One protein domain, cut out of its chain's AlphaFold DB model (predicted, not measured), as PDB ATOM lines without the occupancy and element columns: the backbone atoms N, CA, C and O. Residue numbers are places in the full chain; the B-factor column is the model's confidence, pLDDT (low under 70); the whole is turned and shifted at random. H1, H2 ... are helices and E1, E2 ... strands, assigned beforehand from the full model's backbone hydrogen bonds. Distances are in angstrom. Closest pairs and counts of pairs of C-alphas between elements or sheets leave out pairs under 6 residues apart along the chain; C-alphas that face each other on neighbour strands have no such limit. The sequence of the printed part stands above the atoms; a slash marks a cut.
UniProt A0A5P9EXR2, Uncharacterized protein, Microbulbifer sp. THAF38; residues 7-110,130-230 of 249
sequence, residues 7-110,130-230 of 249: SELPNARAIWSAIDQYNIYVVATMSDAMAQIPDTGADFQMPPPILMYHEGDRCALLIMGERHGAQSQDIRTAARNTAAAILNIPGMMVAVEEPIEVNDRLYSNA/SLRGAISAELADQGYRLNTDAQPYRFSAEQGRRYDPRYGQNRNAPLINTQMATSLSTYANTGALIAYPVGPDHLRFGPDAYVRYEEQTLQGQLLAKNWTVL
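This is residues 7 to 110 and 130 to 230 of the 249 residues of an uncharacterized protein of Microbulbifer sp. THAF38 (UniProt A0A5P9EXR2). A strongly twisted sheet of five strands makes the middle of three layers, with H1, H3 and H4 on one face and H5 and H7 on the other; there the sheet curls round H5, and the short H7 lies beside the strands, over none of them. E3 runs on into E4 across a break of 2 residues at 97 degrees, and E4 and E5 form a small hairpin by E6. The printed part has 205 residues, with seven named helices and seven named strands in the order H1 H2 E1 E2 H3 E3 E4 E5 H4 E6 H5 E7 H6 H7. The large sheet, in order E1 E2 E7 E3 E6, is mixed, and so is the class, helices and strands; the whole is compact, with a radius of gyration of the C-alphas of 16.0 A and spans of 45 by 38 by 36 A.

Start at H1, residues 12 to 30, on the sheet at a height over the sheet of 9.8 A. H2, residues 33 to 36, is close but not clearly touching H1, the closest C-alphas, of Thr 29 and Ala 35, being 7.4 A apart. Next find the antiparallel hairpin of E1, residues 50 to 54, and E2, residues 59 to 65, where N 52 and O 61 are 2.8 A apart, within hydrogen-bond range. H3, residues 73 to 87, touches H1 at a shallow tilt of 16 degrees, opposite ways; their closest C-alphas, of Ala 18 and Ala 85, are 4.8 A apart. E3, residues 92 to 96, is parallel to E7, residues 193 to 198, with N 93 and O 193 at 2.7 A, and to E6, residues 154 to 156, with N 96 and O 155 at 2.9 A. E7 is also parallel to E2, with N 196 and O 62 at 2.8 A. E2, H3 and E3 are a split strand-helix-strand unit, two strands running the same way with another between them, here E7; E6, H5, residues 173 to 188, and E7 are a second, with E3 between, and both crossovers are right-handed. In the hairpin of E4, residues 99 to 102, and E5, residues 105 to 108, antiparallel, N 100 and O 107 are 2.8 A apart. H4, residues 135 to 145, touches H3 at a steep tilt of 65 degrees, closest at the C-alphas of Ala 83 and Leu 139, 4.8 A. On the opposite face, H5 with residues 177 to 181 alone touches H7, residues 218 to 223, closest at the C-alphas of Asn 177 and Leu 218, 4.8 A. H6, residues 210 to 214, is not on the sheet. Every O i to N i+4 pair is within hydrogen-bond range in H1, H3, H4, H5, H6 and H7; H2 is too short for such a pair.

Find C-alpha 12 at (-13.637, -6.318, -28.910); from there H1 runs 26.9 A. H3 measures 21.0 A, H5 22.2 A and E2 19.7 A. H7 ends at C-alpha 223, (-12.730, 6.458, -46.477).

The C-alphas farthest apart, of Asp 149 and Asp 208, are 46.9 A apart. Residues 111 to 129 are not printed, and C-alphas 110 and 130 are 8.0 A apart across the cut. The links H2 to E1, E6 to H5 and E7 to H6 are long. Mean pLDDT of the printed part is 74.1, with 71 residues under 70, among them 32 to 45, 159 to 173 and 204 to 215.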
ATOM      1  N   SER A   7     -11.048  -8.148 -33.432       82.19
ATOM      2  CA  SER A   7     -10.324  -8.815 -32.341       82.19
ATOM      3  C   SER A   7      -9.105  -8.048 -31.825       82.19
ATOM      4  O   SER A   7      -8.618  -8.361 -30.742       82.19
ATOM      5  N   GLU A   8      -8.605  -7.080 -32.589       81.88
ATOM      6  CA  GLU A   8      -7.437  -6.263 -32.252       81.88
ATOM      7  C   GLU A   8      -7.826  -4.952 -31.546       81.88
ATOM      8  O   GLU A   8      -6.956  -4.251 -31.031       81.88
ATOM      9  N   LEU A   9      -9.125  -4.625 -31.470       84.00
ATOM     10  CA  LEU A   9      -9.616  -3.444 -30.762       84.00
ATOM     11  C   LEU A   9      -9.766  -3.685 -29.247       84.00
ATOM     12  O   LEU A   9     -10.139  -4.784 -28.814       84.00
ATOM     13  N   PRO A  10      -9.586  -2.644 -28.413       83.06
ATOM     14  CA  PRO A  10     -10.008  -2.682 -27.017       83.06
ATOM     15  C   PRO A  10     -11.492  -3.040 -26.907       83.06
ATOM     16  O   PRO A  10     -12.312  -2.600 -27.708       83.06
ATOM     17  N   ASN A  11     -11.852  -3.832 -25.895       85.62
ATOM     18  CA  ASN A  11     -13.238  -4.233 -25.643       85.62
ATOM     19  C   ASN A  11     -13.917  -4.959 -26.828       85.62
ATOM     20  O   ASN A  11     -15.145  -4.972 -26.905       85.62
ATOM     21  N   ALA A  12     -13.149  -5.619 -27.711       88.06
ATOM     22  CA  ALA A  12     -13.637  -6.318 -28.910       88.06
ATOM     23  C   ALA A  12     -14.884  -7.189 -28.677       88.06
ATOM     24  O   ALA A  12     -15.796  -7.207 -29.496       88.06
ATOM     25  N   ARG A  13     -14.957  -7.893 -27.539       89.38
ATOM     26  CA  ARG A  13     -16.125  -8.714 -27.177       89.38
ATOM     27  C   ARG A  13     -17.373  -7.893 -26.855       89.38
ATOM     28  O   ARG A  13     -18.469  -8.306 -27.213       89.38
ATOM     29  N   ALA A  14     -17.220  -6.753 -26.185       89.94
ATOM     30  CA  ALA A  14     -18.339  -5.866 -25.882       89.94
ATOM     31  C   ALA A  14     -18.840  -5.180 -27.166       89.94
ATOM     32  O   ALA A  14     -20.044  -5.127 -27.402       89.94
ATOM     33  N   ILE A  15     -17.918  -4.767 -28.047       90.62
ATOM     34  CA  ILE A  15     -18.247  -4.261 -29.390       90.62
ATOM     35  C   ILE A  15     -18.984  -5.334 -30.204       90.62
ATOM     36  O   ILE A  15     -20.029  -5.051 -30.785       90.62
ATOM     37  N   TRP A  16     -18.496  -6.580 -30.195       92.00
ATOM     38  CA  TRP A  16     -19.180  -7.708 -30.835       92.00
ATOM     39  C   TRP A  16     -20.594  -7.918 -30.283       92.00
ATOM     40  O   TRP A  16     -21.526  -8.106 -31.054       92.00
ATOM     41  N   SER A  17     -20.780  -7.833 -28.963       91.88
ATOM     42  CA  SER A  17     -22.108  -7.946 -28.352       91.88
ATOM     43  C   SER A  17     -23.065  -6.850 -28.830       91.88
ATOM     44  O   SER A  17     -24.244  -7.133 -29.025       91.88
ATOM     45  N   ALA A  18     -22.592  -5.617 -29.026       92.81
ATOM     46  CA  ALA A  18     -23.416  -4.545 -29.586       92.81
ATOM     47  C   ALA A  18     -23.764  -4.793 -31.062       92.81
ATOM     48  O   ALA A  18     -24.913  -4.597 -31.452       92.81
ATOM     49  N   ILE A  19     -22.807  -5.289 -31.856       93.81
ATOM     50  CA  ILE A  19     -23.023  -5.718 -33.248       93.81
ATOM     51  C   ILE A  19     -24.080  -6.828 -33.327       93.81
ATOM     52  O   ILE A  19     -24.974  -6.765 -34.166       93.81
ATOM     53  N   ASP A  20     -24.018  -7.819 -32.438       93.56
ATOM     54  CA  ASP A  20     -24.978  -8.925 -32.394       93.56
ATOM     55  C   ASP A  20     -26.399  -8.437 -32.067       93.56
ATOM     56  O   ASP A  20     -27.353  -8.747 -32.783       93.56
ATOM     57  N   GLN A  21     -26.541  -7.565 -31.061       95.31
ATOM     58  CA  GLN A  21     -27.832  -6.932 -30.762       95.31
ATOM     59  C   GLN A  21     -28.334  -6.063 -31.919       95.31
ATOM     60  O   GLN A  21     -29.532  -6.028 -32.192       95.31
ATOM     61  N   TYR A  22     -27.440  -5.366 -32.623       94.25
ATOM     62  CA  TYR A  22     -27.808  -4.608 -33.814       94.25
ATOM     63  C   TYR A  22     -28.285  -5.516 -34.961       94.25
ATOM     64  O   TYR A  22     -29.263  -5.192 -35.625       94.25
ATOM     65  N   ASN A  23     -27.692  -6.693 -35.165       91.31
ATOM     66  CA  ASN A  23     -28.180  -7.641 -36.175       91.31
ATOM     67  C   ASN A  23     -29.599  -8.146 -35.856       91.31
ATOM     68  O   ASN A  23     -30.422  -8.278 -36.762       91.31
ATOM     69  N   ILE A  24     -29.924  -8.364 -34.575       92.25
ATOM     70  CA  ILE A  24     -31.299  -8.669 -34.139       92.25
ATOM     71  C   ILE A  24     -32.242  -7.507 -34.486       92.25
ATOM     72  O   ILE A  24     -33.350  -7.728 -34.978       92.25
ATOM     73  N   TYR A  25     -31.792  -6.269 -34.275       91.50
ATOM     74  CA  TYR A  25     -32.538  -5.072 -34.655       91.50
ATOM     75  C   TYR A  25     -32.781  -4.985 -36.168       91.50
ATOM     76  O   TYR A  25     -33.922  -4.776 -36.578       91.50
ATOM     77  N   VAL A  26     -31.765  -5.240 -36.999       87.88
ATOM     78  CA  VAL A  26     -31.903  -5.294 -38.464       87.88
ATOM     79  C   VAL A  26     -33.001  -6.281 -38.867       87.88
ATOM     80  O   VAL A  26     -33.928  -5.909 -39.587       87.88
ATOM     81  N   VAL A  27     -32.981  -7.505 -38.334       87.12
ATOM     82  CA  VAL A  27     -34.014  -8.517 -38.621       87.12
ATOM     83  C   VAL A  27     -35.410  -8.044 -38.193       87.12
ATOM     84  O   VAL A  27     -36.373  -8.195 -38.948       87.12
ATOM     85  N   ALA A  28     -35.533  -7.420 -37.017       86.50
ATOM     86  CA  ALA A  28     -36.805  -6.875 -36.547       86.50
ATOM     87  C   ALA A  28     -37.339  -5.767 -37.475       86.50
ATOM     88  O   ALA A  28     -38.539  -5.717 -37.748       86.50
ATOM     89  N   THR A  29     -36.463  -4.905 -38.003       82.00
ATOM     90  CA  THR A  29     -36.856  -3.829 -38.932       82.00
ATOM     91  C   THR A  29     -37.269  -4.334 -40.312       82.00
ATOM     92  O   THR A  29     -38.164  -3.752 -40.919       82.00
ATOM     93  N   MET A  30     -36.718  -5.460 -40.781       75.88
ATOM     94  CA  MET A  30     -37.154  -6.103 -42.031       75.88
ATOM     95  C   MET A  30     -38.603  -6.610 -41.969       75.88
ATOM     96  O   MET A  30     -39.239  -6.803 -43.003       75.88
ATOM     97  N   SER A  31     -39.135  -6.808 -40.762       70.00
ATOM     98  CA  SER A  31     -40.523  -7.221 -40.532       70.00
ATOM     99  C   SER A  31     -41.484  -6.033 -40.344       70.00
ATOM    100  O   SER A  31     -42.674  -6.251 -40.119       70.00
ATOM    101  N   ASP A  32     -40.999  -4.782 -40.418       69.00
ATOM    102  CA  ASP A  32     -41.819  -3.571 -40.262       69.00
ATOM    103  C   ASP A  32     -42.759  -3.376 -41.462       69.00
ATOM    104  O   ASP A  32     -42.347  -3.486 -42.616       69.00
ATOM    105  N   ALA A  33     -44.017  -3.003 -41.214       59.03
ATOM    106  CA  ALA A  33     -45.013  -2.795 -42.273       59.03
ATOM    107  C   ALA A  33     -44.603  -1.683 -43.260       59.03
ATOM    108  O   ALA A  33     -44.933  -1.738 -44.441       59.03
ATOM    109  N   MET A  34     -43.833  -0.695 -42.790       58.47
ATOM    110  CA  MET A  34     -43.266   0.368 -43.625       58.47
ATOM    111  C   MET A  34     -42.165  -0.122 -44.577       58.47
ATOM    112  O   MET A  34     -42.018   0.427 -45.667       58.47
ATOM    113  N   ALA A  35     -41.422  -1.170 -44.204       53.72
ATOM    114  CA  ALA A  35     -40.421  -1.790 -45.072       53.72
ATOM    115  C   ALA A  35     -41.060  -2.593 -46.223       53.72
ATOM    116  O   ALA A  35     -40.385  -2.936 -47.189       53.72
ATOM    117  N   GLN A  36     -42.369  -2.864 -46.137       53.81
ATOM    118  CA  GLN A  36     -43.144  -3.610 -47.134       53.81
ATOM    119  C   GLN A  36     -43.848  -2.707 -48.161       53.81
ATOM    120  O   GLN A  36     -44.479  -3.221 -49.087       53.81
ATOM    121  N   ILE A  37     -43.764  -1.377 -48.026       57.03
ATOM    122  CA  ILE A  37     -44.343  -0.442 -48.999       57.03
ATOM    123  C   ILE A  37     -43.419  -0.382 -50.238       57.03
ATOM    124  O   ILE A  37     -42.246  -0.032 -50.101       57.03
ATOM    125  N   PRO A  38     -43.910  -0.702 -51.454       45.59
ATOM    126  CA  PRO A  38     -43.069  -0.885 -52.646       45.59
ATOM    127  C   PRO A  38     -42.222   0.330 -53.049       45.59
ATOM    128  O   PRO A  38     -41.078   0.159 -53.459       45.59
ATOM    129  N   ASP A  39     -42.747   1.547 -52.875       47.88
ATOM    130  CA  ASP A  39     -42.062   2.794 -53.253       47.88
ATOM    131  C   ASP A  39     -41.091   3.312 -52.178       47.88
ATOM    132  O   ASP A  39     -40.378   4.289 -52.396       47.88
ATOM    133  N   THR A  40     -41.047   2.658 -51.016       46.28
ATOM    134  CA  THR A  40     -40.095   2.950 -49.937       46.28
ATOM    135  C   THR A  40     -39.163   1.769 -49.640       46.28
ATOM    136  O   THR A  40     -38.180   1.923 -48.927       46.28
ATOM    137  N   GLY A  41     -39.416   0.582 -50.198       40.81
ATOM    138  CA  GLY A  41     -38.864  -0.694 -49.721       40.81
ATOM    139  C   GLY A  41     -37.338  -0.870 -49.770       40.81
ATOM    140  O   GLY A  41     -36.813  -1.682 -49.014       40.81
ATOM    141  N   ALA A  42     -36.606  -0.119 -50.600       42.88
ATOM    142  CA  ALA A  42     -35.136  -0.157 -50.623       42.88
ATOM    143  C   ALA A  42     -34.497   0.783 -49.581       42.88
ATOM    144  O   ALA A  42     -33.469   0.445 -49.001       42.88
ATOM    145  N   ASP A  43     -35.141   1.915 -49.280       43.56
ATOM    146  CA  ASP A  43     -34.667   2.903 -48.296       43.56
ATOM    147  C   ASP A  43     -34.912   2.450 -46.838       43.56
ATOM    148  O   ASP A  43     -34.461   3.096 -45.893       43.56
ATOM    149  N   PHE A  44     -35.636   1.341 -46.648       51.38
ATOM    150  CA  PHE A  44     -36.051   0.819 -45.341       51.38
ATOM    151  C   PHE A  44     -35.336  -0.478 -44.930       51.38
ATOM    152  O   PHE A  44     -35.525  -0.940 -43.805       51.38
ATOM    153  N   GLN A  45     -34.502  -1.066 -45.797       62.38
ATOM    154  CA  GLN A  45     -33.649  -2.190 -45.402       62.38
ATOM    155  C   GLN A  45     -32.461  -1.662 -44.597       62.38
ATOM    156  O   GLN A  45     -31.640  -0.902 -45.107       62.38
ATOM    157  N   MET A  46     -32.366  -2.058 -43.326       76.31
ATOM    158  CA  MET A  46     -31.250  -1.638 -42.483       76.31
ATOM    159  C   MET A  46     -29.979  -2.400 -42.873       76.31
ATOM    160  O   MET A  46     -29.997  -3.634 -42.880       76.31
ATOM    161  N   PRO A  47     -28.873  -1.708 -43.210       74.94
ATOM    162  CA  PRO A  47     -27.641  -2.385 -43.573       74.94
ATOM    163  C   PRO A  47     -27.007  -3.047 -42.343       74.94
ATOM    164  O   PRO A  47     -27.290  -2.652 -41.201       74.94
ATOM    165  N   PRO A  48     -26.110  -4.026 -42.561       81.94
ATOM    166  CA  PRO A  48     -25.242  -4.516 -41.499       81.94
ATOM    167  C   PRO A  48     -24.415  -3.364 -40.899       81.94
ATOM    168  O   PRO A  48     -24.220  -2.333 -41.551       81.94
ATOM    169  N   PRO A  49     -23.916  -3.514 -39.662       88.12
ATOM    170  CA  PRO A  49     -23.117  -2.472 -39.037       88.12
ATOM    171  C   PRO A  49     -21.778  -2.329 -39.763       88.12
ATOM    172  O   PRO A  49     -21.216  -3.313 -40.249       88.12
ATOM    173  N   ILE A  50     -21.239  -1.112 -39.788       88.88
ATOM    174  CA  ILE A  50     -19.921  -0.827 -40.360       88.88
ATOM    175  C   ILE A  50     -18.996  -0.443 -39.215       88.88
ATOM    176  O   ILE A  50     -19.252   0.512 -38.487       88.88
ATOM    177  N   LEU A  51     -17.900  -1.176 -39.065       90.75
ATOM    178  CA  LEU A  51     -16.839  -0.831 -38.131       90.75
ATOM    179  C   LEU A  51     -15.688  -0.212 -38.918       90.75
ATOM    180  O   LEU A  51     -15.160  -0.837 -39.836       90.75
ATOM    181  N   MET A  52     -15.297   1.005 -38.565       92.00
ATOM    182  CA  MET A  52     -14.184   1.719 -39.179       92.00
ATOM    183  C   MET A  52     -13.132   2.070 -38.131       92.00
ATOM    184  O   MET A  52     -13.447   2.241 -36.955       92.00
ATOM    185  N   TYR A  53     -11.884   2.196 -38.562       90.25
ATOM    186  CA  TYR A  53     -10.766   2.579 -37.711       90.25
ATOM    187  C   TYR A  53      -9.903   3.630 -38.394       90.25
ATOM    188  O   TYR A  53      -9.634   3.542 -39.594       90.25
ATOM    189  N   HIS A  54      -9.467   4.615 -37.619       88.31
ATOM    190  CA  HIS A  54      -8.548   5.651 -38.057       88.31
ATOM    191  C   HIS A  54      -7.212   5.471 -37.331       88.31
ATOM    192  O   HIS A  54      -7.117   5.721 -36.131       88.31
ATOM    193  N   GLU A  55      -6.182   5.022 -38.057       83.69
ATOM    194  CA  GLU A  55      -4.859   4.707 -37.491       83.69
ATOM    195  C   GLU A  55      -4.200   5.931 -36.850       83.69
ATOM    196  O   GLU A  55      -3.654   5.823 -35.755       83.69
ATOM    197  N   GLY A  56      -4.292   7.097 -37.504       82.31
ATOM    198  CA  GLY A  56      -3.650   8.331 -37.039       82.31
ATOM    199  C   GLY A  56      -4.081   8.734 -35.630       82.31
ATOM    200  O   GLY A  56      -3.235   9.091 -34.812       82.31
ATOM    201  N   ASP A  57      -5.372   8.577 -35.329       78.81
ATOM    202  CA  ASP A  57      -5.954   8.992 -34.047       78.81
ATOM    203  C   ASP A  57      -6.254   7.811 -33.116       78.81
ATOM    204  O   ASP A  57      -6.732   7.994 -31.997       78.81
ATOM    205  N   ARG A  58      -5.992   6.582 -33.581       82.00
ATOM    206  CA  ARG A  58      -6.317   5.321 -32.895       82.00
ATOM    207  C   ARG A  58      -7.780   5.238 -32.451       82.00
ATOM    208  O   ARG A  58      -8.089   4.713 -31.383       82.00
ATOM    209  N   CYS A  59      -8.676   5.764 -33.278       86.38
ATOM    210  CA  CYS A  59     -10.109   5.833 -33.013       86.38
ATOM    211  C   CYS A  59     -10.845   4.725 -33.766       86.38
ATOM    212  O   CYS A  59     -10.564   4.487 -34.943       86.38
ATOM    213  N   ALA A  60     -11.835   4.099 -33.126       89.38
ATOM    214  CA  ALA A  60     -12.768   3.198 -33.802       89.38
ATOM    215  C   ALA A  60     -14.176   3.797 -33.835       89.38
ATOM    216  O   ALA A  60     -14.626   4.407 -32.866       89.38
ATOM    217  N   LEU A  61     -14.877   3.594 -34.946       91.25
ATOM    218  CA  LEU A  61     -16.230   4.072 -35.188       91.25
ATOM    219  C   LEU A  61     -17.117   2.896 -35.595       91.25
ATOM    220  O   LEU A  61     -16.887   2.266 -36.623       91.25
ATOM    221  N   LEU A  62     -18.142   2.621 -34.796       91.88
ATOM    222  CA  LEU A  62     -19.208   1.680 -35.109       91.88
ATOM    223  C   LEU A  62     -20.411   2.458 -35.649       91.88
ATOM    224  O   LEU A  62     -21.154   3.072 -34.883       91.88
ATOM    225  N   ILE A  63     -20.599   2.418 -36.962       91.12
ATOM    226  CA  ILE A  63     -21.745   3.005 -37.653       91.12
ATOM    227  C   ILE A  63     -22.869   1.970 -37.684       91.12
ATOM    228  O   ILE A  63     -22.670   0.827 -38.105       91.12
ATOM    229  N   MET A  64     -24.050   2.377 -37.240       90.69
ATOM    230  CA  MET A  64     -25.255   1.549 -37.214       90.69
ATOM    231  C   MET A  64     -26.387   2.324 -37.872       90.69
ATOM    232  O   MET A  64     -26.514   3.522 -37.660       90.69
ATOM    233  N   GLY A  65     -27.216   1.658 -38.662       86.56
ATOM    234  CA  GLY A  65     -28.453   2.265 -39.134       86.56
ATOM    235  C   GLY A  65     -29.492   2.347 -38.015       86.56
ATOM    236  O   GLY A  65     -29.447   1.582 -37.058       86.56
ATOM    237  N   GLU A  66     -30.459   3.248 -38.109       82.94
ATOM    238  CA  GLU A  66     -31.596   3.260 -37.194       82.94
ATOM    239  C   GLU A  66     -32.912   3.661 -37.858       82.94
ATOM    240  O   GLU A  66     -32.978   4.435 -38.810       82.94
ATOM    241  N   ARG A  67     -33.993   3.123 -37.299       78.38
ATOM    242  CA  ARG A  67     -35.383   3.350 -37.673       78.38
ATOM    243  C   ARG A  67     -36.052   4.246 -36.636       78.38
ATOM    244  O   ARG A  67     -36.145   3.897 -35.463       78.38
ATOM    245  N   HIS A  68     -36.593   5.376 -37.081       76.94
ATOM    246  CA  HIS A  68     -37.323   6.318 -36.221       76.94
ATOM    247  C   HIS A  68     -38.831   6.030 -36.207       76.94
ATOM    248  O   HIS A  68     -39.409   5.649 -37.223       76.94
ATOM    249  N   GLY A  69     -39.502   6.234 -35.076       71.81
ATOM    250  CA  GLY A  69     -40.969   6.186 -34.988       71.81
ATOM    251  C   GLY A  69     -41.587   4.803 -35.174       71.81
ATOM    252  O   GLY A  69     -42.730   4.687 -35.623       71.81
ATOM    253  N   ALA A  70     -40.847   3.746 -34.844       75.50
ATOM    254  CA  ALA A  70     -41.333   2.381 -34.946       75.50
ATOM    255  C   ALA A  70     -42.473   2.124 -33.946       75.50
ATOM    256  O   ALA A  70     -42.324   2.309 -32.734       75.50
ATOM    257  N   GLN A  71     -43.606   1.636 -34.457       73.88
ATOM    258  CA  GLN A  71     -44.729   1.180 -33.627       73.88
ATOM    259  C   GLN A  71     -44.546  -0.271 -33.158       73.88
ATOM    260  O   GLN A  71     -45.067  -0.647 -32.108       73.88
ATOM    261  N   SER A  72     -43.776  -1.074 -33.904       83.56
ATOM    262  CA  SER A  72     -43.489  -2.472 -33.565       83.56
ATOM    263  C   SER A  72     -42.770  -2.591 -32.219       83.56
ATOM    264  O   SER A  72     -41.724  -1.973 -31.987       83.56
ATOM    265  N   GLN A  73     -43.322  -3.416 -31.328       85.50
ATOM    266  CA  GLN A  73     -42.727  -3.691 -30.021       85.50
ATOM    267  C   GLN A  73     -41.385  -4.428 -30.146       85.50
ATOM    268  O   GLN A  73     -40.494  -4.193 -29.328       85.50
ATOM    269  N   ASP A  74     -41.214  -5.251 -31.181       88.81
ATOM    270  CA  ASP A  74     -39.980  -6.002 -31.422       88.81
ATOM    271  C   ASP A  74     -38.841  -5.064 -31.818       88.81
ATOM    272  O   ASP A  74     -37.768  -5.115 -31.219       88.81
ATOM    273  N   ILE A  75     -39.102  -4.116 -32.726       86.88
ATOM    274  CA  ILE A  75     -38.126  -3.090 -33.132       86.88
ATOM    275  C   ILE A  75     -37.719  -2.236 -31.930       86.88
ATOM    276  O   ILE A  75     -36.537  -1.987 -31.708       86.88
ATOM    277  N   ARG A  76     -38.687  -1.822 -31.105       86.56
ATOM    278  CA  ARG A  76     -38.420  -1.034 -29.892       86.56
ATOM    279  C   ARG A  76     -37.596  -1.807 -28.864       86.56
ATOM    280  O   ARG A  76     -36.712  -1.237 -28.232       86.56
ATOM    281  N   THR A  77     -37.888  -3.093 -28.684       89.50
ATOM    282  CA  THR A  77     -37.149  -3.955 -27.752       89.50
ATOM    283  C   THR A  77     -35.726  -4.185 -28.248       89.50
ATOM    284  O   THR A  77     -34.782  -4.027 -27.477       89.50
ATOM    285  N   ALA A  78     -35.557  -4.472 -29.538       92.00
ATOM    286  CA  ALA A  78     -34.245  -4.643 -30.141       92.00
ATOM    287  C   ALA A  78     -33.417  -3.345 -30.081       92.00
ATOM    288  O   ALA A  78     -32.283  -3.397 -29.619       92.00
ATOM    289  N   ALA A  79     -33.996  -2.177 -30.394       90.38
ATOM    290  CA  ALA A  79     -33.316  -0.881 -30.267       90.38
ATOM    291  C   ALA A  79     -32.807  -0.630 -28.842       90.38
ATOM    292  O   ALA A  79     -31.666  -0.209 -28.643       90.38
ATOM    293  N   ARG A  80     -33.645  -0.931 -27.838       88.81
ATOM    294  CA  ARG A  80     -33.277  -0.807 -26.425       88.81
ATOM    295  C   ARG A  80     -32.117  -1.721 -26.058       88.81
ATOM    296  O   ARG A  80     -31.203  -1.276 -25.365       88.81
ATOM    297  N   ASN A  81     -32.149  -2.970 -26.514       93.25
ATOM    298  CA  ASN A  81     -31.093  -3.938 -26.238       93.25
ATOM    299  C   ASN A  81     -29.778  -3.549 -26.924       93.25
ATOM    300  O   ASN A  81     -28.724  -3.633 -26.297       93.25
ATOM    301  N   THR A  82     -29.831  -3.056 -28.166       93.81
ATOM    302  CA  THR A  82     -28.658  -2.509 -28.861       93.81
ATOM    303  C   THR A  82     -28.079  -1.326 -28.093       93.81
ATOM    304  O   THR A  82     -26.881  -1.299 -27.817       93.81
ATOM    305  N   ALA A  83     -28.924  -0.384 -27.667       89.19
ATOM    306  CA  ALA A  83     -28.504   0.746 -26.847       89.19
ATOM    307  C   ALA A  83     -27.862   0.301 -25.520       89.19
ATOM    308  O   ALA A  83     -26.787   0.780 -25.168       89.19
ATOM    309  N   ALA A  84     -28.462  -0.659 -24.813       89.06
ATOM    310  CA  ALA A  84     -27.898  -1.209 -23.581       89.06
ATOM    311  C   ALA A  84     -26.526  -1.861 -23.821       89.06
ATOM    312  O   ALA A  84     -25.594  -1.658 -23.042       89.06
ATOM    313  N   ALA A  85     -26.376  -2.618 -24.911       91.88
ATOM    314  CA  ALA A  85     -25.111  -3.248 -25.268       91.88
ATOM    315  C   ALA A  85     -24.019  -2.212 -25.574       91.88
ATOM    316  O   ALA A  85     -22.896  -2.382 -25.113       91.88
ATOM    317  N   ILE A  86     -24.353  -1.123 -26.276       90.62
ATOM    318  CA  ILE A  86     -23.435  -0.006 -26.546       90.62
ATOM    319  C   ILE A  86     -22.989   0.676 -25.246       90.62
ATOM    320  O   ILE A  86     -21.795   0.904 -25.068       90.62
ATOM    321  N   LEU A  87     -23.921   0.977 -24.331       85.12
ATOM    322  CA  LEU A  87     -23.603   1.580 -23.027       85.12
ATOM    323  C   LEU A  87     -22.683   0.667 -22.198       85.12
ATOM    324  O   LEU A  87     -21.787   1.117 -21.496       85.12
ATOM    325  N   ASN A  88     -22.818  -0.649 -22.317       87.06
ATOM    326  CA  ASN A  88     -21.945  -1.572 -21.594       87.06
ATOM    327  C   ASN A  88     -20.516  -1.678 -22.166       87.06
ATOM    328  O   ASN A  88     -19.702  -2.408 -21.599       87.06
ATOM    329  N   ILE A  89     -20.179  -0.975 -23.255       87.06
ATOM    330  CA  ILE A  89     -18.816  -0.941 -23.798       87.06
ATOM    331  C   ILE A  89     -17.989   0.105 -23.031       87.06
ATOM    332  O   ILE A  89     -18.280   1.300 -23.120       87.06
ATOM    333  N   PRO A  90     -16.916  -0.293 -22.318       83.44
ATOM    334  CA  PRO A  90     -16.099   0.651 -21.561       83.44
ATOM    335  C   PRO A  90     -15.478   1.734 -22.450       83.44
ATOM    336  O   PRO A  90     -14.865   1.423 -23.474       83.44
ATOM    337  N   GLY A  91     -15.605   2.999 -22.039       78.81
ATOM    338  CA  GLY A  91     -15.016   4.146 -22.742       78.81
ATOM    339  C   GLY A  91     -15.663   4.478 -24.091       78.81
ATOM    340  O   GLY A  91     -15.123   5.302 -24.827       78.81
ATOM    341  N   MET A  92     -16.796   3.852 -24.425       85.06
ATOM    342  CA  MET A  92     -17.575   4.207 -25.608       85.06
ATOM    343  C   MET A  92     -18.123   5.631 -25.463       85.06
ATOM    344  O   MET A  92     -18.535   6.036 -24.379       85.06
ATOM    345  N   MET A  93     -18.131   6.382 -26.557       86.19
ATOM    346  CA  MET A  93     -18.804   7.666 -26.737       86.19
ATOM    347  C   MET A  93     -19.924   7.495 -27.767       86.19
ATOM    348  O   MET A  93     -19.908   6.553 -28.562       86.19
ATOM    349  N   VAL A  94     -20.905   8.398 -27.776       85.19
ATOM    350  CA  VAL A  94     -22.038   8.319 -28.708       85.19
ATOM    351  C   VAL A  94     -22.135   9.602 -29.519       85.19
ATOM    352  O   VAL A  94     -22.328  10.688 -28.971       85.19
ATOM    353  N   ALA A  95     -22.046   9.457 -30.835       85.62
ATOM    354  CA  ALA A  95     -22.345  10.522 -31.774       85.62
ATOM    355  C   ALA A  95     -23.858  10.591 -32.029       85.62
ATOM    356  O   ALA A  95     -24.541   9.565 -32.079       85.62
ATOM    357  N   VAL A  96     -24.381  11.803 -32.194       78.50
ATOM    358  CA  VAL A  96     -25.782  12.062 -32.540       78.50
ATOM    359  C   VAL A  96     -25.823  12.793 -33.872       78.50
ATOM    360  O   VAL A  96     -25.146  13.810 -34.018       78.50
ATOM    361  N   GLU A  97     -26.594  12.261 -34.821       73.69
ATOM    362  CA  GLU A  97     -26.712  12.790 -36.184       73.69
ATOM    363  C   GLU A  97     -27.208  14.233 -36.134       73.69
ATOM    364  O   GLU A  97     -26.428  15.157 -36.326       73.69
ATOM    365  N   GLU A  98     -28.453  14.431 -35.707       69.88
ATOM    366  CA  GLU A  98     -29.072  15.747 -35.603       69.88
ATOM    367  C   GLU A  98     -29.301  16.112 -34.131       69.88
ATOM    368  O   GLU A  98     -30.253  15.617 -33.516       69.88
ATOM    369  N   PRO A  99     -28.458  16.957 -33.520       71.81
ATOM    370  CA  PRO A  99     -28.590  17.291 -32.114       71.81
ATOM    371  C   PRO A  99     -29.782  18.224 -31.856       71.81
ATOM    372  O   PRO A  99     -29.939  19.274 -32.482       71.81
ATOM    373  N   ILE A 100     -30.566  17.902 -30.835       67.38
ATOM    374  CA  ILE A 100     -31.394  18.855 -30.102       67.38
ATOM    375  C   ILE A 100     -30.912  18.919 -28.658       67.38
ATOM    376  O   ILE A 100     -30.722  17.893 -28.007       67.38
ATOM    377  N   GLU A 101     -30.708  20.135 -28.161       66.62
ATOM    378  CA  GLU A 101     -30.333  20.358 -26.772       66.62
ATOM    379  C   GLU A 101     -31.577  20.580 -25.913       66.62
ATOM    380  O   GLU A 101     -32.406  21.446 -26.200       66.62
ATOM    381  N   VAL A 102     -31.705  19.782 -24.855       60.97
ATOM    382  CA  VAL A 102     -32.755  19.913 -23.845       60.97
ATOM    383  C   VAL A 102     -32.093  19.785 -22.478       60.97
ATOM    384  O   VAL A 102     -31.590  18.717 -22.139       60.97
ATOM    385  N   ASN A 103     -32.094  20.870 -21.697       59.62
ATOM    386  CA  ASN A 103     -31.464  20.952 -20.371       59.62
ATOM    387  C   ASN A 103     -30.005  20.471 -20.357       59.62
ATOM    388  O   ASN A 103     -29.677  19.498 -19.675       59.62
ATOM    389  N   ASP A 104     -29.158  21.126 -21.154       61.88
ATOM    390  CA  ASP A 104     -27.715  20.867 -21.235       61.88
ATOM    391  C   ASP A 104     -27.353  19.435 -21.691       61.88
ATOM    392  O   ASP A 104     -26.231  18.961 -21.502       61.88
ATOM    393  N   ARG A 105     -28.309  18.707 -22.293       63.84
ATOM    394  CA  ARG A 105     -28.119  17.355 -22.839       63.84
ATOM    395  C   ARG A 105     -28.480  17.310 -24.317       63.84
ATOM    396  O   ARG A 105     -29.520  17.822 -24.727       63.84
ATOM    397  N   LEU A 106     -27.637  16.640 -25.100       67.56
ATOM    398  CA  LEU A 106     -27.852  16.410 -26.528       67.56
ATOM    399  C   LEU A 106     -28.687  15.146 -26.767       67.56
ATOM    400  O   LEU A 106     -28.361  14.065 -26.273       67.56
ATOM    401  N   TYR A 107     -29.727  15.275 -27.584       68.75
ATOM    402  CA  TYR A 107     -30.601  14.194 -28.038       68.75
ATOM    403  C   TYR A 107     -30.673  14.171 -29.563       68.75
ATOM    404  O   TYR A 107     -30.377  15.171 -30.209       68.75
ATOM    405  N   SER A 108     -31.078  13.037 -30.135       68.81
ATOM    406  CA  SER A 108     -31.377  12.959 -31.567       68.81
ATOM    407  C   SER A 108     -32.719  13.628 -31.860       68.81
ATOM    408  O   SER A 108     -33.714  13.327 -31.201       68.81
ATOM    409  N   ASN A 109     -32.749  14.527 -32.842       65.81
ATOM    410  CA  ASN A 109     -33.949  15.213 -33.335       65.81
ATOM    411  C   ASN A 109     -34.704  14.418 -34.431       65.81
ATOM    412  O   ASN A 109     -35.685  14.893 -35.008       65.81
ATOM    413  N   ALA A 110     -34.246  13.202 -34.705       57.00
ATOM    414  CA  ALA A 110     -34.846  12.189 -35.561       57.00
ATOM    415  C   ALA A 110     -36.398  12.190 -35.628       57.00
ATOM    416  O   ALA A 110     -37.070  11.609 -34.787       57.00
ATOM    417  N   SER A 130     -42.634   9.595 -31.648       56.03
ATOM    418  CA  SER A 130     -41.924   9.599 -32.932       56.03
ATOM    419  C   SER A 130     -40.457   9.146 -32.846       56.03
ATOM    420  O   SER A 130     -39.907   8.705 -33.849       56.03
ATOM    421  N   LEU A 131     -39.830   9.155 -31.664       58.72
ATOM    422  CA  LEU A 131     -38.442   8.711 -31.457       58.72
ATOM    423  C   LEU A 131     -38.336   7.237 -31.039       58.72
ATOM    424  O   LEU A 131     -37.238   6.697 -30.897       58.72
ATOM    425  N   ARG A 132     -39.467   6.557 -30.805       68.25
ATOM    426  CA  ARG A 132     -39.468   5.149 -30.380       68.25
ATOM    427  C   ARG A 132     -38.870   4.260 -31.469       68.25
ATOM    428  O   ARG A 132     -39.197   4.405 -32.642       68.25
ATOM    429  N   GLY A 133     -38.023   3.315 -31.066       74.31
ATOM    430  CA  GLY A 133     -37.350   2.394 -31.987       74.31
ATOM    431  C   GLY A 133     -36.026   2.901 -32.556       74.31
ATOM    432  O   GLY A 133     -35.325   2.101 -33.166       74.31
ATOM    433  N   ALA A 134     -35.652   4.162 -32.316       82.56
ATOM    434  CA  ALA A 134     -34.335   4.689 -32.659       82.56
ATOM    435  C   ALA A 134     -33.301   4.304 -31.585       82.56
ATOM    436  O   ALA A 134     -33.560   4.442 -30.385       82.56
ATOM    437  N   ILE A 135     -32.117   3.851 -32.000       87.69
ATOM    438  CA  ILE A 135     -31.050   3.421 -31.083       87.69
ATOM    439  C   ILE A 135     -30.462   4.641 -30.366       87.69
ATOM    440  O   ILE A 135     -30.289   4.618 -29.147       87.69
ATOM    441  N   SER A 136     -30.211   5.730 -31.097       80.62
ATOM    442  CA  SER A 136     -29.720   7.019 -30.587       80.62
ATOM    443  C   SER A 136     -30.581   7.556 -29.444       80.62
ATOM    444  O   SER A 136     -30.081   8.133 -28.467       80.62
ATOM    445  N   ALA A 137     -31.879   7.294 -29.546       76.19
ATOM    446  CA  ALA A 137     -32.880   7.700 -28.597       76.19
ATOM    447  C   ALA A 137     -32.882   6.768 -27.362       76.19
ATOM    448  O   ALA A 137     -32.701   7.230 -26.236       76.19
ATOM    449  N   GLU A 138     -32.953   5.447 -27.539       81.94
ATOM    450  CA  GLU A 138     -32.873   4.507 -26.405       81.94
ATOM    451  C   GLU A 138     -31.544   4.632 -25.631       81.94
ATOM    452  O   GLU A 138     -31.529   4.488 -24.408       81.94
ATOM    453  N   LEU A 139     -30.440   4.976 -26.307       80.62
ATOM    454  CA  LEU A 139     -29.173   5.327 -25.661       80.62
ATOM    455  C   LEU A 139     -29.359   6.504 -24.693       80.62
ATOM    456  O   LEU A 139     -28.763   6.515 -23.616       80.62
ATOM    457  N   ALA A 140     -30.118   7.530 -25.099       73.25
ATOM    458  CA  ALA A 140     -30.315   8.769 -24.342       73.25
ATOM    459  C   ALA A 140     -31.153   8.553 -23.095       73.25
ATOM    460  O   ALA A 140     -30.759   8.971 -22.006       73.25
ATOM    461  N   ASP A 141     -32.276   7.860 -23.261       74.44
ATOM    462  CA  ASP A 141     -33.167   7.499 -22.166       74.44
ATOM    463  C   ASP A 141     -32.437   6.654 -21.115       74.44
ATOM    464  O   ASP A 141     -32.440   6.982 -19.928       74.44
ATOM    465  N   GLN A 142     -31.740   5.601 -21.551       76.81
ATOM    466  CA  GLN A 142     -31.029   4.705 -20.641       76.81
ATOM    467  C   GLN A 142     -29.839   5.395 -19.970       76.81
ATOM    468  O   GLN A 142     -29.690   5.295 -18.753       76.81
ATOM    469  N   GLY A 143     -29.043   6.164 -20.720       69.88
ATOM    470  CA  GLY A 143     -27.945   6.950 -20.156       69.88
ATOM    471  C   GLY A 143     -28.416   7.960 -19.101       69.88
ATOM    472  O   GLY A 143     -27.754   8.135 -18.083       69.88
ATOM    473  N   TYR A 144     -29.590   8.581 -19.286       66.50
ATOM    474  CA  TYR A 144     -30.191   9.459 -18.277       66.50
ATOM    475  C   TYR A 144     -30.594   8.692 -17.012       66.50
ATOM    476  O   TYR A 144     -30.273   9.117 -15.903       66.50
ATOM    477  N   ARG A 145     -31.308   7.570 -17.167       66.94
ATOM    478  CA  ARG A 145     -31.890   6.810 -16.045       66.94
ATOM    479  C   ARG A 145     -30.854   6.161 -15.139       66.94
ATOM    480  O   ARG A 145     -31.126   5.973 -13.958       66.94
ATOM    481  N   LEU A 146     -29.696   5.798 -15.681       62.91
ATOM    482  CA  LEU A 146     -28.691   5.027 -14.954       62.91
ATOM    483  C   LEU A 146     -27.816   5.871 -14.010       62.91
ATOM    484  O   LEU A 146     -27.052   5.274 -13.258       62.91
ATOM    485  N   ASN A 147     -27.929   7.212 -14.035       54.41
ATOM    486  CA  ASN A 147     -27.272   8.188 -13.141       54.41
ATOM    487  C   ASN A 147     -25.862   7.777 -12.666       54.41
ATOM    488  O   ASN A 147     -25.554   7.803 -11.475       54.41
ATOM    489  N   THR A 148     -25.037   7.320 -13.605       49.78
ATOM    490  CA  THR A 148     -23.721   6.735 -13.350       49.78
ATOM    491  C   THR A 148     -22.676   7.619 -14.008       49.78
ATOM    492  O   THR A 148     -22.749   7.864 -15.208       49.78
ATOM    493  N   ASP A 149     -21.667   8.044 -13.250       40.31
ATOM    494  CA  ASP A 149     -20.537   8.871 -13.712       40.31
ATOM    495  C   ASP A 149     -19.642   8.191 -14.788       40.31
ATOM    496  O   ASP A 149     -18.556   8.671 -15.096       40.31
ATOM    497  N   ALA A 150     -20.059   7.056 -15.364       42.84
ATOM    498  CA  ALA A 150     -19.224   6.115 -16.120       42.84
ATOM    499  C   ALA A 150     -19.662   5.866 -17.584       42.84
ATOM    500  O   ALA A 150     -19.207   4.897 -18.190       42.84
ATOM    501  N   GLN A 151     -20.569   6.666 -18.154       58.41
ATOM    502  CA  GLN A 151     -21.299   6.324 -19.393       58.41
ATOM    503  C   GLN A 151     -21.273   7.465 -20.449       58.41
ATOM    504  O   GLN A 151     -21.020   8.610 -20.076       58.41
ATOM    505  N   PRO A 152     -21.451   7.177 -21.764       61.47
ATOM    506  CA  PRO A 152     -20.869   7.919 -22.891       61.47
ATOM    507  C   PRO A 152     -21.174   9.412 -22.921       61.47
ATOM    508  O   PRO A 152     -22.332   9.834 -22.866       61.47
ATOM    509  N   TYR A 153     -20.133  10.197 -23.197       71.12
ATOM    510  CA  TYR A 153     -20.289  11.555 -23.699       71.12
ATOM    511  C   TYR A 153     -21.066  11.528 -25.015       71.12
ATOM    512  O   TYR A 153     -20.728  10.785 -25.942       71.12
ATOM    513  N   ARG A 154     -22.113  12.353 -25.079       75.31
ATOM    514  CA  ARG A 154     -22.864  12.610 -26.305       75.31
ATOM    515  C   ARG A 154     -22.283  13.822 -26.984       75.31
ATOM    516  O   ARG A 154     -22.136  14.861 -26.347       75.31
ATOM    517  N   PHE A 155     -22.003  13.697 -28.265       77.81
ATOM    518  CA  PHE A 155     -21.547  14.813 -29.071       77.81
ATOM    519  C   PHE A 155     -22.295  14.846 -30.396       77.81
ATOM    520  O   PHE A 155     -22.803  13.838 -30.888       77.81
ATOM    521  N   SER A 156     -22.397  16.046 -30.947       76.81
ATOM    522  CA  SER A 156     -22.984  16.280 -32.259       76.81
ATOM    523  C   SER A 156     -22.026  15.778 -33.342       76.81
ATOM    524  O   SER A 156     -20.838  16.104 -33.329       76.81
ATOM    525  N   ALA A 157     -22.544  14.983 -34.275       76.62
ATOM    526  CA  ALA A 157     -21.852  14.668 -35.520       76.62
ATOM    527  C   ALA A 157     -22.242  15.648 -36.636       76.62
ATOM    528  O   ALA A 157     -21.397  15.987 -37.462       76.62
ATOM    529  N   GLU A 158     -23.462  16.185 -36.631       74.69
ATOM    530  CA  GLU A 158     -23.896  17.223 -37.569       74.69
ATOM    531  C   GLU A 158     -24.305  18.526 -36.861       74.69
ATOM    532  O   GLU A 158     -24.823  18.508 -35.746       74.69
ATOM    533  N   GLN A 159     -24.102  19.675 -37.515       65.88
ATOM    534  CA  GLN A 159     -24.446  21.003 -36.974       65.88
ATOM    535  C   GLN A 159     -25.797  21.549 -37.485       65.88
ATOM    536  O   GLN A 159     -26.187  22.665 -37.128       65.88
ATOM    537  N   GLY A 160     -26.503  20.811 -38.348       59.59
ATOM    538  CA  GLY A 160     -27.734  21.243 -39.008       59.59
ATOM    539  C   GLY A 160     -29.021  20.928 -38.241       59.59
ATOM    540  O   GLY A 160     -29.088  20.037 -37.402       59.59
ATOM    541  N   ARG A 161     -30.088  21.682 -38.546       53.97
ATOM    542  CA  ARG A 161     -31.473  21.317 -38.198       53.97
ATOM    543  C   ARG A 161     -32.153  20.767 -39.455       53.97
ATOM    544  O   ARG A 161     -32.227  21.499 -40.445       53.97
ATOM    545  N   ARG A 162     -32.764  19.578 -39.382       49.31
ATOM    546  CA  ARG A 162     -33.462  18.890 -40.497       49.31
ATOM    547  C   ARG A 162     -34.511  19.707 -41.261       49.31
ATOM    548  O   ARG A 162     -34.865  19.378 -42.384       49.31
ATOM    549  N   TYR A 163     -35.051  20.773 -40.664       49.19
ATOM    550  CA  TYR A 163     -36.120  21.595 -41.265       49.19
ATOM    551  C   TYR A 163     -35.618  22.818 -42.029       49.19
ATOM    552  O   TYR A 163     -36.419  23.689 -42.382       49.19
ATOM    553  N   ASP A 164     -34.314  22.934 -42.258       47.09
ATOM    554  CA  ASP A 164     -33.821  23.880 -43.246       47.09
ATOM    555  C   ASP A 164     -34.313  23.438 -44.643       47.09
ATOM    556  O   ASP A 164     -34.165  22.262 -44.975       47.09
ATOM    557  N   PRO A 165     -34.884  24.320 -45.489       44.53
ATOM    558  CA  PRO A 165     -35.246  24.000 -46.878       44.53
ATOM    559  C   PRO A 165     -34.118  23.335 -47.689       44.53
ATOM    560  O   PRO A 165     -34.384  22.698 -48.708       44.53
ATOM    561  N   ARG A 166     -32.869  23.445 -47.218       40.78
ATOM    562  CA  ARG A 166     -31.707  22.676 -47.671       40.78
ATOM    563  C   ARG A 166     -31.877  21.147 -47.541       40.78
ATOM    564  O   ARG A 166     -31.394  20.443 -48.416       40.78
ATOM    565  N   TYR A 167     -32.553  20.606 -46.534       38.03
ATOM    566  CA  TYR A 167     -32.699  19.150 -46.343       38.03
ATOM    567  C   TYR A 167     -33.746  18.504 -47.258       38.03
ATOM    568  O   TYR A 167     -33.581  17.368 -47.687       38.03
ATOM    569  N   GLY A 168     -34.825  19.227 -47.579       41.25
ATOM    570  CA  GLY A 168     -35.963  18.692 -48.342       41.25
ATOM    571  C   GLY A 168     -35.700  18.489 -49.837       41.25
ATOM    572  O   GLY A 168     -36.540  17.936 -50.544       41.25
ATOM    573  N   GLN A 169     -34.547  18.930 -50.341       44.75
ATOM    574  CA  GLN A 169     -34.089  18.611 -51.687       44.75
ATOM    575  C   GLN A 169     -32.906  17.655 -51.546       44.75
ATOM    576  O   GLN A 169     -31.866  18.067 -51.040       44.75
ATOM    577  N   ASN A 170     -33.036  16.418 -52.038       51.06
ATOM    578  CA  ASN A 170     -32.039  15.323 -52.041       51.06
ATOM    579  C   ASN A 170     -30.609  15.680 -52.542       51.06
ATOM    580  O   ASN A 170     -29.760  14.808 -52.678       51.06
ATOM    581  N   ARG A 171     -30.315  16.951 -52.839       50.88
ATOM    582  CA  ARG A 171     -29.025  17.484 -53.291       50.88
ATOM    583  C   ARG A 171     -28.013  17.741 -52.165       50.88
ATOM    584  O   ARG A 171     -26.844  17.925 -52.481       50.88
ATOM    585  N   ASN A 172     -28.422  17.745 -50.891       60.78
ATOM    586  CA  ASN A 172     -27.529  18.088 -49.770       60.78
ATOM    587  C   ASN A 172     -27.042  16.899 -48.926       60.78
ATOM    588  O   ASN A 172     -26.168  17.099 -48.087       60.78
ATOM    589  N   ALA A 173     -27.510  15.672 -49.183       64.00
ATOM    590  CA  ALA A 173     -27.013  14.473 -48.498       64.00
ATOM    591  C   ALA A 173     -25.473  14.315 -48.562       64.00
ATOM    592  O   ALA A 173     -24.876  14.031 -47.524       64.00
ATOM    593  N   PRO A 174     -24.786  14.595 -49.695       71.88
ATOM    594  CA  PRO A 174     -23.324  14.539 -49.735       71.88
ATOM    595  C   PRO A 174     -22.665  15.565 -48.807       71.88
ATOM    596  O   PRO A 174     -21.712  15.239 -48.108       71.88
ATOM    597  N   LEU A 175     -23.193  16.796 -48.758       76.94
ATOM    598  CA  LEU A 175     -22.670  17.857 -47.892       76.94
ATOM    599  C   LEU A 175     -22.856  17.513 -46.410       76.94
ATOM    600  O   LEU A 175     -21.935  17.723 -45.623       76.94
ATOM    601  N   ILE A 176     -24.014  16.962 -46.047       76.81
ATOM    602  CA  ILE A 176     -24.302  16.494 -44.686       76.81
ATOM    603  C   ILE A 176     -23.343  15.360 -44.308       76.81
ATOM    604  O   ILE A 176     -22.681  15.429 -43.275       76.81
ATOM    605  N   ASN A 177     -23.152  14.371 -45.185       82.38
ATOM    606  CA  ASN A 177     -22.208  13.279 -44.948       82.38
ATOM    607  C   ASN A 177     -20.758  13.777 -44.813       82.38
ATOM    608  O   ASN A 177     -20.026  13.301 -43.944       82.38
ATOM    609  N   THR A 178     -20.342  14.781 -45.597       84.25
ATOM    610  CA  THR A 178     -19.035  15.441 -45.434       84.25
ATOM    611  C   THR A 178     -18.912  16.144 -44.080       84.25
ATOM    612  O   THR A 178     -17.856  16.060 -43.439       84.25
ATOM    613  N   GLN A 179     -19.959  16.843 -43.629       84.44
ATOM    614  CA  GLN A 179     -19.982  17.508 -42.322       84.44
ATOM    615  C   GLN A 179     -19.871  16.485 -41.192       84.44
ATOM    616  O   GLN A 179     -18.971  16.606 -40.362       84.44
ATOM    617  N   MET A 180     -20.685  15.429 -41.232       86.19
ATOM    618  CA  MET A 180     -20.635  14.324 -40.274       86.19
ATOM    619  C   MET A 180     -19.250  13.682 -40.207       86.19
ATOM    620  O   MET A 180     -18.662  13.588 -39.131       86.19
ATOM    621  N   ALA A 181     -18.676  13.309 -41.355       88.31
ATOM    622  CA  ALA A 181     -17.347  12.708 -41.412       88.31
ATOM    623  C   ALA A 181     -16.255  13.644 -40.857       88.31
ATOM    624  O   ALA A 181     -15.290  13.191 -40.239       88.31
ATOM    625  N   THR A 182     -16.398  14.958 -41.059       86.88
ATOM    626  CA  THR A 182     -15.463  15.968 -40.535       86.88
ATOM    627  C   THR A 182     -15.573  16.112 -39.019       86.88
ATOM    628  O   THR A 182     -14.545  16.097 -38.338       86.88
ATOM    629  N   SER A 183     -16.788  16.190 -38.475       84.56
ATOM    630  CA  SER A 183     -17.009  16.251 -37.027       84.56
ATOM    631  C   SER A 183     -16.504  14.987 -36.336       84.56
ATOM    632  O   SER A 183     -15.714  15.083 -35.403       84.56
ATOM    633  N   LEU A 184     -16.869  13.801 -36.839       85.44
ATOM    634  CA  LEU A 184     -16.414  12.516 -36.289       85.44
ATOM    635  C   LEU A 184     -14.883  12.421 -36.253       85.44
ATOM    636  O   LEU A 184     -14.321  12.009 -35.244       85.44
ATOM    637  N   SER A 185     -14.204  12.877 -37.310       80.75
ATOM    638  CA  SER A 185     -12.733  12.916 -37.352       80.75
ATOM    639  C   SER A 185     -12.138  13.942 -36.377       80.75
ATOM    640  O   SER A 185     -11.049  13.747 -35.857       80.75
ATOM    641  N   THR A 186     -12.848  15.033 -36.080       77.56
ATOM    642  CA  THR A 186     -12.387  16.033 -35.100       77.56
ATOM    643  C   THR A 186     -12.392  15.456 -33.684       77.56
ATOM    644  O   THR A 186     -11.441  15.669 -32.929       77.56
ATOM    645  N   TYR A 187     -13.427  14.680 -33.350       69.94
ATOM    646  CA  TYR A 187     -13.552  13.994 -32.061       69.94
ATOM    647  C   TYR A 187     -12.693  12.723 -31.958       69.94
ATOM    648  O   TYR A 187     -12.420  12.270 -30.851       69.94
ATOM    649  N   ALA A 188     -12.212  12.178 -33.080       61.84
ATOM    650  CA  ALA A 188     -11.374  10.980 -33.115       61.84
ATOM    651  C   ALA A 188     -10.009  11.150 -32.421       61.84
ATOM    652  O   ALA A 188      -9.482  10.171 -31.894       61.84
ATOM    653  N   ASN A 189      -9.485  12.381 -32.323       60.09
ATOM    654  CA  ASN A 189      -8.194  12.733 -31.696       60.09
ATOM    655  C   ASN A 189      -8.038  12.332 -30.212       60.09
ATOM    656  O   ASN A 189      -7.008  12.607 -29.598       60.09
ATOM    657  N   THR A 190      -9.048  11.714 -29.602       62.00
ATOM    658  CA  THR A 190      -9.027  11.260 -28.208       62.00
ATOM    659  C   THR A 190      -8.771   9.757 -28.054       62.00
ATOM    660  O   THR A 190      -8.838   9.259 -26.932       62.00
ATOM    661  N   GLY A 191      -8.522   9.009 -29.140       63.38
ATOM    662  CA  GLY A 191      -8.455   7.539 -29.093       63.38
ATOM    663  C   GLY A 191      -9.800   6.904 -28.718       63.38
ATOM    664  O   GLY A 191      -9.846   5.882 -28.033       63.38
ATOM    665  N   ALA A 192     -10.900   7.561 -29.094       76.94
ATOM    666  CA  ALA A 192     -12.247   7.170 -28.702       76.94
ATOM    667  C   ALA A 192     -12.721   5.878 -29.384       76.94
ATOM    668  O   ALA A 192     -12.346   5.543 -30.510       76.94
ATOM    669  N   LEU A 193     -13.632   5.184 -28.703       84.12
ATOM    670  CA  LEU A 193     -14.563   4.253 -29.328       84.12
ATOM    671  C   LEU A 193     -15.877   5.012 -29.501       84.12
ATOM    672  O   LEU A 193     -16.413   5.512 -28.518       84.12
ATOM    673  N   ILE A 194     -16.375   5.143 -30.727       86.88
ATOM    674  CA  ILE A 194     -17.584   5.918 -31.025       86.88
ATOM    675  C   ILE A 194     -18.652   4.983 -31.584       86.88
ATOM    676  O   ILE A 194     -18.424   4.300 -32.579       86.88
ATOM    677  N   ALA A 195     -19.840   4.990 -30.988       87.50
ATOM    678  CA  ALA A 195     -21.042   4.431 -31.587       87.50
ATOM    679  C   ALA A 195     -21.813   5.548 -32.288       87.50
ATOM    680  O   ALA A 195     -22.042   6.611 -31.706       87.50
ATOM    681  N   TYR A 196     -22.233   5.297 -33.525       89.75
ATOM    682  CA  TYR A 196     -22.962   6.275 -34.317       89.75
ATOM    683  C   TYR A 196     -24.167   5.655 -35.031       89.75
ATOM    684  O   TYR A 196     -24.045   5.191 -36.169       89.75
ATOM    685  N   PRO A 197     -25.329   5.612 -34.355       84.94
ATOM    686  CA  PRO A 197     -26.599   5.331 -35.003       84.94
ATOM    687  C   PRO A 197     -26.988   6.480 -35.941       84.94
ATOM    688  O   PRO A 197     -26.982   7.634 -35.511       84.94
ATOM    689  N   VAL A 198     -27.336   6.165 -37.186       82.44
ATOM    690  CA  VAL A 198     -27.741   7.131 -38.218       82.44
ATOM    691  C   VAL A 198     -28.923   6.639 -39.039       82.44
ATOM    692  O   VAL A 198     -29.137   5.435 -39.190       82.44
ATOM    693  N   GLY A 199     -29.675   7.562 -39.625       77.19
ATOM    694  CA  GLY A 199     -30.702   7.250 -40.604       77.19
ATOM    695  C   GLY A 199     -30.151   6.449 -41.801       77.19
ATOM    696  O   GLY A 199     -28.993   6.620 -42.201       77.19
ATOM    697  N   PRO A 200     -30.959   5.556 -42.405       70.62
ATOM    698  CA  PRO A 200     -30.549   4.752 -43.563       70.62
ATOM    699  C   PRO A 200     -30.112   5.588 -44.774       70.62
ATOM    700  O   PRO A 200     -29.317   5.135 -45.600       70.62
ATOM    701  N   ASP A 201     -30.585   6.827 -44.881       70.06
ATOM    702  CA  ASP A 201     -30.226   7.770 -45.933       70.06
ATOM    703  C   ASP A 201     -28.744   8.177 -45.920       70.06
ATOM    704  O   ASP A 201     -28.204   8.499 -46.981       70.06
ATOM    705  N   HIS A 202     -28.059   8.051 -44.780       75.81
ATOM    706  CA  HIS A 202     -26.611   8.258 -44.659       75.81
ATOM    707  C   HIS A 202     -25.776   7.051 -45.099       75.81
ATOM    708  O   HIS A 202     -24.562   7.174 -45.306       75.81
ATOM    709  N   LEU A 203     -26.422   5.888 -45.241       71.94
ATOM    710  CA  LEU A 203     -25.768   4.596 -45.428       71.94
ATOM    711  C   LEU A 203     -25.989   3.971 -46.808       71.94
ATOM    712  O   LEU A 203     -25.257   3.056 -47.129       71.94
ATOM    713  N   ARG A 204     -26.978   4.417 -47.594       65.75
ATOM    714  CA  ARG A 204     -27.487   3.797 -48.844       65.75
ATOM    715  C   ARG A 204     -26.564   2.778 -49.555       65.75
ATOM    716  O   ARG A 204     -25.518   3.137 -50.090       65.75
ATOM    717  N   PHE A 205     -27.067   1.542 -49.673       50.75
ATOM    718  CA  PHE A 205     -26.458   0.382 -50.346       50.75
ATOM    719  C   PHE A 205     -27.489  -0.314 -51.274       50.75
ATOM    720  O   PHE A 205     -28.632  -0.499 -50.869       50.75
ATOM    721  N   GLY A 206     -27.116  -0.711 -52.505       43.00
ATOM    722  CA  GLY A 206     -27.968  -1.464 -53.459       43.00
ATOM    723  C   GLY A 206     -27.494  -1.401 -54.937       43.00
ATOM    724  O   GLY A 206     -26.979  -0.362 -55.346       43.00
ATOM    725  N   PRO A 207     -27.617  -2.489 -55.744       42.03
ATOM    726  CA  PRO A 207     -26.736  -2.838 -56.884       42.03
ATOM    727  C   PRO A 207     -26.592  -1.796 -58.010       42.03
ATOM    728  O   PRO A 207     -25.524  -1.719 -58.612       42.03
ATOM    729  N   ASP A 208     -27.594  -0.944 -58.235       45.28
ATOM    730  CA  ASP A 208     -27.585   0.088 -59.289       45.28
ATOM    731  C   ASP A 208     -27.367   1.525 -58.763       45.28
ATOM    732  O   ASP A 208     -27.391   2.491 -59.526       45.28
ATOM    733  N   ALA A 209     -27.104   1.687 -57.462       45.41
ATOM    734  CA  ALA A 209     -26.800   2.972 -56.829       45.41
ATOM    735  C   ALA A 209     -25.289   3.192 -56.592       45.41
ATOM    736  O   ALA A 209     -24.881   4.251 -56.141       45.41
ATOM    737  N   TYR A 210     -24.422   2.226 -56.893       42.03
ATOM    738  CA  TYR A 210     -23.165   2.084 -56.149       42.03
ATOM    739  C   TYR A 210     -22.054   3.124 -56.397       42.03
ATOM    740  O   TYR A 210     -21.612   3.766 -55.455       42.03
ATOM    741  N   VAL A 211     -21.568   3.361 -57.616       38.44
ATOM    742  CA  VAL A 211     -20.210   3.952 -57.726       38.44
ATOM    743  C   VAL A 211     -20.138   5.460 -57.416       38.44
ATOM    744  O   VAL A 211     -19.153   5.919 -56.853       38.44
ATOM    745  N   ARG A 212     -21.174   6.249 -57.743       44.09
ATOM    746  CA  ARG A 212     -21.199   7.701 -57.437       44.09
ATOM    747  C   ARG A 212     -21.833   8.034 -56.090       44.09
ATOM    748  O   ARG A 212     -21.555   9.103 -55.555       44.09
ATOM    749  N   TYR A 213     -22.698   7.161 -55.567       48.47
ATOM    750  CA  TYR A 213     -23.333   7.398 -54.274       48.47
ATOM    751  C   TYR A 213     -22.480   6.887 -53.120       48.47
ATOM    752  O   TYR A 213     -22.506   7.533 -52.083       48.47
ATOM    753  N   GLU A 214     -21.663   5.836 -53.290       55.25
ATOM    754  CA  GLU A 214     -20.721   5.412 -52.244       55.25
ATOM    755  C   GLU A 214     -19.782   6.547 -51.830       55.25
ATOM    756  O   GLU A 214     -19.694   6.818 -50.636       55.25
ATOM    757  N   GLU A 215     -19.185   7.282 -52.782       58.81
ATOM    758  CA  GLU A 215     -18.376   8.485 -52.500       58.81
ATOM    759  C   GLU A 215     -19.151   9.536 -51.691       58.81
ATOM    760  O   GLU A 215     -18.569  10.296 -50.922       58.81
ATOM    761  N   GLN A 216     -20.471   9.584 -51.856       70.62
ATOM    762  CA  GLN A 216     -21.355  10.542 -51.202       70.62
ATOM    763  C   GLN A 216     -21.947  10.026 -49.885       70.62
ATOM    764  O   GLN A 216     -22.521  10.834 -49.160       70.62
ATOM    765  N   THR A 217     -21.819   8.734 -49.554       79.81
ATOM    766  CA  THR A 217     -22.240   8.176 -48.256       79.81
ATOM    767  C   THR A 217     -21.317   8.623 -47.128       79.81
ATOM    768  O   THR A 217     -20.174   9.026 -47.356       79.81
ATOM    769  N   LEU A 218     -21.779   8.483 -45.883       84.94
ATOM    770  CA  LEU A 218     -20.920   8.676 -44.718       84.94
ATOM    771  C   LEU A 218     -19.665   7.787 -44.786       84.94
ATOM    772  O   LEU A 218     -18.563   8.270 -44.534       84.94
ATOM    773  N   GLN A 219     -19.813   6.516 -45.180       86.25
ATOM    774  CA  GLN A 219     -18.679   5.601 -45.323       86.25
ATOM    775  C   GLN A 219     -17.669   6.116 -46.354       86.25
ATOM    776  O   GLN A 219     -16.480   6.167 -46.051       86.25
ATOM    777  N   GLY A 220     -18.107   6.520 -47.551       85.19
ATOM    778  CA  GLY A 220     -17.200   7.036 -48.584       85.19
ATOM    779  C   GLY A 220     -16.467   8.305 -48.157       85.19
ATOM    780  O   GLY A 220     -15.260   8.424 -48.368       85.19
ATOM    781  N   GLN A 221     -17.161   9.220 -47.474       88.44
ATOM    782  CA  GLN A 221     -16.557  10.438 -46.923       88.44
ATOM    783  C   GLN A 221     -15.522  10.136 -45.826       88.44
ATOM    784  O   GLN A 221     -14.505  10.823 -45.733       88.44
ATOM    785  N   LEU A 222     -15.747   9.098 -45.014       89.31
ATOM    786  CA  LEU A 222     -14.783   8.626 -44.017       89.31
ATOM    787  C   LEU A 222     -13.587   7.920 -44.675       89.31
ATOM    788  O   LEU A 222     -12.445   8.195 -44.313       89.31
ATOM    789  N   LEU A 223     -13.807   7.083 -45.694       88.75
ATOM    790  CA  LEU A 223     -12.730   6.458 -46.477       88.75
ATOM    791  C   LEU A 223     -11.808   7.516 -47.109       88.75
ATOM    792  O   LEU A 223     -10.586   7.407 -47.018       88.75
ATOM    793  N   ALA A 224     -12.378   8.591 -47.666       88.31
ATOM    794  CA  ALA A 224     -11.621   9.726 -48.205       88.31
ATOM    795  C   ALA A 224     -10.818  10.498 -47.135       88.31
ATOM    796  O   ALA A 224      -9.889  11.235 -47.464       88.31
ATOM    797  N   LYS A 225     -11.158  10.321 -45.853       87.19
ATOM    798  CA  LYS A 225     -10.457  10.872 -44.684       87.19
ATOM    799  C   LYS A 225      -9.549   9.836 -44.003       87.19
ATOM    800  O   LYS A 225      -9.284   9.958 -42.815       87.19
ATOM    801  N   ASN A 226      -9.062   8.834 -44.741       89.31
ATOM    802  CA  ASN A 226      -8.138   7.791 -44.268       89.31
ATOM    803  C   ASN A 226      -8.701   6.841 -43.199       89.31
ATOM    804  O   ASN A 226      -7.938   6.156 -42.512       89.31
ATOM    805  N   TRP A 227     -10.023   6.751 -43.059       89.81
ATOM    806  CA  TRP A 227     -10.618   5.677 -42.271       89.81
ATOM    807  C   TRP A 227     -10.532   4.358 -43.037       89.81
ATOM    808  O   TRP A 227     -10.657   4.319 -44.258       89.81
ATOM    809  N   THR A 228     -10.353   3.259 -42.313       89.56
ATOM    810  CA  THR A 228     -10.300   1.907 -42.876       89.56
ATOM    811  C   THR A 228     -11.468   1.088 -42.352       89.56
ATOM    812  O   THR A 228     -11.701   1.053 -41.147       89.56
ATOM    813  N   VAL A 229     -12.200   0.413 -43.241       88.69
ATOM    814  CA  VAL A 229     -13.240  -0.545 -42.836       88.69
ATOM    815  C   VAL A 229     -12.574  -1.780 -42.238       88.69
ATOM    816  O   VAL A 229     -11.713  -2.399 -42.864       88.69
ATOM    817  N   LEU A 230     -12.986  -2.143 -41.028       87.88
ATOM    818  CA  LEU A 230     -12.525  -3.338 -40.342       87.88
ATOM    819  C   LEU A 230     -13.398  -4.534 -40.696       87.88
ATOM    820  O   LEU A 230     -14.621  -4.434 -40.820       87.88
TER     821      LEU A 230